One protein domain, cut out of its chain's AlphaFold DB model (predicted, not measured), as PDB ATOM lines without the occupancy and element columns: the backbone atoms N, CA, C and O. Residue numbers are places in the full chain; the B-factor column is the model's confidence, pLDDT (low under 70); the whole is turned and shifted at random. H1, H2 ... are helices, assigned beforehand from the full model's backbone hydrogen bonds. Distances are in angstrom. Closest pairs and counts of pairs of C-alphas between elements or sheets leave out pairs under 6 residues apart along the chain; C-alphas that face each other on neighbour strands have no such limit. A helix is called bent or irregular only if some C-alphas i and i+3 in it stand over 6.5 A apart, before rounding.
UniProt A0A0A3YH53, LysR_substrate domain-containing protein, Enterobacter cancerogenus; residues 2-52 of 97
ATOM      1  N   THR A   2     -16.599  38.637  10.813       84.31
ATOM      2  CA  THR A   2     -16.193  39.775  11.650       84.31
ATOM      3  C   THR A   2     -17.041  39.770  12.918       84.31
ATOM      4  O   THR A   2     -18.265  39.832  12.837       84.31
ATOM      5  N   ARG A   3     -16.412  39.652  14.092       83.31
ATOM      6  CA  ARG A   3     -17.113  39.728  15.380       83.31
ATOM      7  C   ARG A   3     -17.403  41.192  15.697       83.31
ATOM      8  O   ARG A   3     -16.471  41.973  15.861       83.31
ATOM      9  N   LEU A   4     -18.678  41.544  15.806       84.69
ATOM     10  CA  LEU A   4     -19.113  42.863  16.257       84.69
ATOM     11  C   LEU A   4     -19.429  42.798  17.754       84.69
ATOM     12  O   LEU A   4     -20.191  41.936  18.189       84.69
ATOM     13  N   THR A   5     -18.843  43.708  18.530       85.56
ATOM     14  CA  THR A   5     -19.163  43.896  19.951       85.56
ATOM     15  C   THR A   5     -19.691  45.319  20.110       85.56
ATOM     16  O   THR A   5     -18.883  46.250  20.126       85.56
ATOM     17  N   PRO A   6     -21.017  45.526  20.156       84.12
ATOM     18  CA  PRO A   6     -21.573  46.863  20.309       84.12
ATOM     19  C   PRO A   6     -21.147  47.465  21.653       84.12
ATOM     20  O   PRO A   6     -21.166  46.786  22.679       84.12
ATOM     21  N   GLN A   7     -20.759  48.740  21.643       85.19
ATOM     22  CA  GLN A   7     -20.539  49.512  22.863       85.19
ATOM     23  C   GLN A   7     -21.820  50.271  23.205       85.19
ATOM     24  O   GLN A   7     -22.327  51.041  22.392       85.19
ATOM     25  N   GLY A   8     -22.350  50.027  24.401       85.38
ATOM     26  CA  GLY A   8     -23.531  50.703  24.928       85.38
ATOM     27  C   GLY A   8     -23.183  51.570  26.134       85.38
ATOM     28  O   GLY A   8     -22.210  51.309  26.837       85.38
ATOM     29  N   ARG A   9     -24.011  52.587  26.402       88.81
ATOM     30  CA  ARG A   9     -23.924  53.406  27.628       88.81
ATOM     31  C   ARG A   9     -24.204  52.595  28.893       88.81
ATOM     32  O   ARG A   9     -23.710  52.935  29.961       88.81
ATOM     33  N   PHE A  10     -25.002  51.542  28.751       90.69
ATOM     34  CA  PHE A  10     -25.390  50.635  29.818       90.69
ATOM     35  C   PHE A  10     -25.091  49.198  29.397       90.69
ATOM     36  O   PHE A  10     -25.307  48.830  28.241       90.69
ATOM     37  N   VAL A  11     -24.595  48.391  30.336       91.81
ATOM     38  CA  VAL A  11     -24.280  46.975  30.130       91.81
ATOM     39  C   VAL A  11     -24.722  46.208  31.370       91.81
ATOM     40  O   VAL A  11     -24.447  46.627  32.491       91.81
ATOM     41  N   THR A  12     -25.419  45.095  31.168       92.12
ATOM     42  CA  THR A  12     -25.867  44.205  32.239       92.12
ATOM     43  C   THR A  12     -25.909  42.766  31.734       92.12
ATOM     44  O   THR A  12     -26.029  42.527  30.531       92.12
ATOM     45  N   ASN A  13     -25.800  41.809  32.650       92.81
ATOM     46  CA  ASN A  13     -26.063  40.391  32.407       92.81
ATOM     47  C   ASN A  13     -27.431  39.942  32.963       92.81
ATOM     48  O   ASN A  13     -27.768  38.767  32.850       92.81
ATOM     49  N   ASP A  14     -28.207  40.860  33.546       94.69
ATOM     50  CA  ASP A  14     -29.554  40.613  34.051       94.69
ATOM     51  C   ASP A  14     -30.612  41.029  33.019       94.69
ATOM     52  O   ASP A  14     -30.676  42.185  32.586       94.69
ATOM     53  N   SER A  15     -31.469  40.084  32.634       92.31
ATOM     54  CA  SER A  15     -32.490  40.299  31.605       92.31
ATOM     55  C   SER A  15     -33.560  41.298  32.034       92.31
ATOM     56  O   SER A  15     -33.998  42.115  31.227       92.31
ATOM     57  N   GLN A  16     -33.955  41.278  33.307       94.06
ATOM     58  CA  GLN A  16     -35.005  42.153  33.828       94.06
ATOM     59  C   GLN A  16     -34.564  43.616  33.841       94.06
ATOM     60  O   GLN A  16     -35.328  44.507  33.477       94.06
ATOM     61  N   THR A  17     -33.309  43.872  34.198       95.19
ATOM     62  CA  THR A  17     -32.695  45.200  34.120       95.19
ATOM     63  C   THR A  17     -32.686  45.715  32.684       95.19
ATOM     64  O   THR A  17     -33.070  46.860  32.450       95.19
ATOM     65  N   LEU A  18     -32.328  44.865  31.713       94.00
ATOM     66  CA  LEU A  18     -32.333  45.236  30.297       94.00
ATOM     67  C   LEU A  18     -33.740  45.619  29.803       94.00
ATOM     68  O   LEU A  18     -33.891  46.644  29.142       94.00
ATOM     69  N   ILE A  19     -34.767  44.843  30.166       93.56
ATOM     70  CA  ILE A  19     -36.168  45.132  29.809       93.56
ATOM     71  C   ILE A  19     -36.635  46.442  30.453       93.56
ATOM     72  O   ILE A  19     -37.221  47.283  29.780       93.56
ATOM     73  N   ARG A  20     -36.323  46.676  31.734       94.25
ATOM     74  CA  ARG A  20     -36.682  47.932  32.422       94.25
ATOM     75  C   ARG A  20     -36.064  49.158  31.754       94.25
ATOM     76  O   ARG A  20     -36.741  50.170  31.618       94.25
ATOM     77  N   TRP A  21     -34.807  49.074  31.324       94.69
ATOM     78  CA  TRP A  21     -34.163  50.151  30.569       94.69
ATOM     79  C   TRP A  21     -34.803  50.370  29.200       94.69
ATOM     80  O   TRP A  21     -34.959  51.517  28.789       94.69
ATOM     81  N   LEU A  22     -35.208  49.295  28.518       94.00
ATOM     82  CA  LEU A  22     -35.929  49.394  27.251       94.00
ATOM     83  C   LEU A  22     -37.262  50.134  27.441       94.00
ATOM     84  O   LEU A  22     -37.506  51.123  26.758       94.00
ATOM     85  N   LYS A  23     -38.054  49.744  28.448       93.31
ATOM     86  CA  LYS A  23     -39.323  50.406  28.805       93.31
ATOM     87  C   LYS A  23     -39.150  51.863  29.240       93.31
ATOM     88  O   LYS A  23     -40.018  52.690  29.000       93.31
ATOM     89  N   ALA A  24     -38.025  52.191  29.870       94.25
ATOM     90  CA  ALA A  24     -37.692  53.559  30.263       94.25
ATOM     91  C   ALA A  24     -37.179  54.429  29.095       94.25
ATOM     92  O   ALA A  24     -36.782  55.573  29.320       94.25
ATOM     93  N   GLY A  25     -37.128  53.903  27.865       93.44
ATOM     94  CA  GLY A  25     -36.645  54.637  26.695       93.44
ATOM     95  C   GLY A  25     -35.130  54.868  26.695       93.44
ATOM     96  O   GLY A  25     -34.640  55.799  26.059       93.44
ATOM     97  N   CYS A  26     -34.354  54.040  27.407       94.12
ATOM     98  CA  CYS A  26     -32.899  54.207  27.506       94.12
ATOM     99  C   CYS A  26     -32.128  53.769  26.244       94.12
ATOM    100  O   CYS A  26     -30.900  53.896  26.215       94.12
ATOM    101  N   GLY A  27     -32.806  53.245  25.217       92.44
ATOM    102  CA  GLY A  27     -32.201  52.867  23.941       92.44
ATOM    103  C   GLY A  27     -32.882  51.670  23.285       92.44
ATOM    104  O   GLY A  27     -34.079  51.466  23.439       92.44
ATOM    105  N   ILE A  28     -32.093  50.880  22.554       93.75
ATOM    106  CA  ILE A  28     -32.535  49.680  21.831       93.75
ATOM    107  C   ILE A  28     -31.906  48.432  22.453       93.75
ATOM    108  O   ILE A  28     -30.780  48.485  22.954       93.75
ATOM    109  N   ALA A  29     -32.605  47.300  22.398       92.69
ATOM    110  CA  ALA A  29     -32.111  46.033  22.923       92.69
ATOM    111  C   ALA A  29     -32.408  44.882  21.958       92.69
ATOM    112  O   ALA A  29     -33.448  44.848  21.307       92.69
ATOM    113  N   TYR A  30     -31.490  43.919  21.890       90.38
ATOM    114  CA  TYR A  30     -31.708  42.653  21.200       90.38
ATOM    115  C   TYR A  30     -32.054  41.588  22.241       90.38
ATOM    116  O   TYR A  30     -31.187  41.132  22.989       90.38
ATOM    117  N   VAL A  31     -33.336  41.238  22.314       90.38
ATOM    118  CA  VAL A  31     -33.895  40.316  23.311       90.38
ATOM    119  C   VAL A  31     -34.824  39.299  22.648       90.38
ATOM    120  O   VAL A  31     -35.365  39.564  21.572       90.38
ATOM    121  N   PRO A  32     -35.033  38.121  23.263       89.50
ATOM    122  CA  PRO A  32     -36.100  37.219  22.857       89.50
ATOM    123  C   PRO A  32     -37.457  37.924  22.885       89.50
ATOM    124  O   PRO A  32     -37.807  38.546  23.883       89.50
ATOM    125  N   LEU A  33     -38.248  37.758  21.823       88.25
ATOM    126  CA  LEU A  33     -39.587  38.347  21.715       88.25
ATOM    127  C   LEU A  33     -40.474  38.017  22.930       88.25
ATOM    128  O   LEU A  33     -41.192  38.873  23.430       88.25
ATOM    129  N   MET A  34     -40.353  36.794  23.451       86.25
ATOM    130  CA  MET A  34     -41.091  36.309  24.623       86.25
ATOM    131  C   MET A  34     -40.870  37.108  25.912       86.25
ATOM    132  O   MET A  34     -41.607  36.917  26.870       86.25
ATOM    133  N   TRP A  35     -39.838  37.948  25.981       90.31
ATOM    134  CA  TRP A  35     -39.564  38.766  27.162       90.31
ATOM    135  C   TRP A  35     -40.299  40.103  27.167       90.31
ATOM    136  O   TRP A  35     -40.361  40.723  28.220       90.31
ATOM    137  N   VAL A  36     -40.783  40.559  26.010       91.94
ATOM    138  CA  VAL A  36     -41.322  41.918  25.820       91.94
ATOM    139  C   VAL A  36     -42.612  41.926  24.996       91.94
ATOM    140  O   VAL A  36     -42.985  42.944  24.420       91.94
ATOM    141  N   ILE A  37     -43.266  40.769  24.855       89.44
ATOM    142  CA  ILE A  37     -44.420  40.631  23.962       89.44
ATOM    143  C   ILE A  37     -45.620  41.448  24.442       89.44
ATOM    144  O   ILE A  37     -46.324  42.035  23.626       89.44
ATOM    145  N   ASP A  38     -45.817  41.529  25.756       90.19
ATOM    146  CA  ASP A  38     -46.908  42.292  26.353       90.19
ATOM    147  C   ASP A  38     -46.705  43.792  26.127       90.19
ATOM    148  O   ASP A  38     -47.635  44.490  25.734       90.19
ATOM    149  N   GLU A  39     -45.473  44.279  26.277       92.25
ATOM    150  CA  GLU A  39     -45.111  45.662  25.974       92.25
ATOM    151  C   GLU A  39     -45.242  46.004  24.487       92.25
ATOM    152  O   GLU A  39     -45.677  47.104  24.153       92.25
ATOM    153  N   ILE A  40     -44.905  45.072  23.590       91.94
ATOM    154  CA  ILE A  40     -45.124  45.252  22.147       91.94
ATOM    155  C   ILE A  40     -46.622  45.344  21.849       91.94
ATOM    156  O   ILE A  40     -47.060  46.252  21.148       91.94
ATOM    157  N   ASN A  41     -47.428  44.446  22.421       90.56
ATOM    158  CA  ASN A  41     -48.882  44.459  22.247       90.56
ATOM    159  C   ASN A  41     -49.530  45.723  22.837       90.56
ATOM    160  O   ASN A  41     -50.534  46.200  22.310       90.56
ATOM    161  N   ALA A  42     -48.955  46.277  23.908       93.12
ATOM    162  CA  ALA A  42     -49.375  47.539  24.508       93.12
ATOM    163  C   ALA A  42     -48.909  48.784  23.725       93.12
ATOM    164  O   ALA A  42     -49.351  49.890  24.033       93.12
ATOM    165  N   GLY A  43     -48.032  48.628  22.724       92.06
ATOM    166  CA  GLY A  43     -47.432  49.739  21.981       92.06
ATOM    167  C   GLY A  43     -46.367  50.513  22.767       92.06
ATOM    168  O   GLY A  43     -46.048  51.644  22.413       92.06
ATOM    169  N   GLU A  44     -45.827  49.933  23.844       93.12
ATOM    170  CA  GLU A  44     -44.737  50.523  24.636       93.12
ATOM    171  C   GLU A  44     -43.358  50.264  24.006       93.12
ATOM    172  O   GLU A  44     -42.410  51.010  24.257       93.12
ATOM    173  N   ILE A  45     -43.227  49.190  23.217       94.12
ATOM    174  CA  ILE A  45     -41.982  48.772  22.562       94.12
ATOM    175  C   ILE A  45     -42.238  48.487  21.078       94.12
ATOM    176  O   ILE A  45     -43.126  47.713  20.734       94.12
ATOM    177  N   ASP A  46     -41.376  49.030  20.216       93.06
ATOM    178  CA  ASP A  46     -41.415  48.811  18.768       93.06
ATOM    179  C   ASP A  46     -40.354  47.811  18.281       93.06
ATOM    180  O   ASP A  46     -39.210  47.779  18.752       93.06
ATOM    181  N   ILE A  47     -40.705  47.027  17.256       92.56
ATOM    182  CA  ILE A  47     -39.772  46.137  16.551       92.56
ATOM    183  C   ILE A  47     -39.092  46.911  15.416       92.56
ATOM    184  O   ILE A  47     -39.712  47.236  14.408       92.56
ATOM    185  N   LEU A  48     -37.784  47.150  15.538       92.88
ATOM    186  CA  LEU A  48     -37.030  47.946  14.554       92.88
ATOM    187  C   LEU A  48     -36.719  47.209  13.245       92.88
ATOM    188  O   LEU A  48     -36.630  47.829  12.188       92.88
ATOM    189  N   PHE A  49     -36.512  45.894  13.310       91.06
ATOM    190  CA  PHE A  49     -36.036  45.087  12.182       91.06
ATOM    191  C   PHE A  49     -36.895  43.827  11.999       91.06
ATOM    192  O   PHE A  49     -36.399  42.719  12.212       91.06
ATOM    193  N   PRO A  50     -38.176  43.958  11.606       87.12
ATOM    194  CA  PRO A  50     -39.111  42.832  11.566       87.12
ATOM    195  C   PRO A  50     -38.679  41.730  10.595       87.12
ATOM    196  O   PRO A  50     -38.904  40.564  10.869       87.12
ATOM    197  N   GLN A  51     -37.968  42.067   9.515       88.19
ATOM    198  CA  GLN A  51     -37.499  41.086   8.525       88.19
ATOM    199  C   GLN A  51     -36.274  40.274   8.981       88.19
ATOM    200  O   GLN A  51     -35.891  39.301   8.330       88.19
ATOM    201  N   TYR A  52     -35.626  40.672  10.080       87.12
ATOM    202  CA  TYR A  52     -34.404  40.039  10.566       87.12
ATOM    203  C   TYR A  52     -34.707  39.165  11.776       87.12
ATOM    204  O   TYR A  52     -34.686  39.608  12.926       87.12
TER     205      TYR A  52
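What this domain is: This is residues 2 to 52 of the 97 residues of the protein "LysR_substrate domain-containing protein" of Enterobacter cancerogenus (UniProt A0A0A3YH53). There is little regular structure: two short helices, H1 and H2, are set in a mostly irregular chain, with the long link between them, residues 24 to 36, winding through the middle. At the beginning of the printed part a long arm leads away from H1, and its residues 2 to 7 stick out. The printed part has 51 residues, with two named helices, H1 then H2, holding 14 of them, and no named strand; the class is all helix. It is only just compact, close to loose, with a radius of gyration of the C-alphas of 11.6 A and spans of 34 by 26 by 17 A.

How they stand to each other: H1, residues 15 to 23, and H2, residues 37 to 41, are only just apart, their closest C-alphas 8.0 A from each other. A long link of 13 residues joins them. In H1 and H2 every O i to N i+4 pair is within hydrogen-bond range.

Where its parts are: H1 measures 12.5 A from C-alpha 15 at (-32.490, 40.299, 31.605) to C-alpha 23. H2 measures 6.1 A and ends with C-alpha 41 at (-48.882, 44.459, 22.247).

The domain as a whole: The two C-alphas farthest apart, those of Thr 2 and Ala 42, are 36.4 A apart. The printed part has no cut, and no printed residue is under 70 in pLDDT.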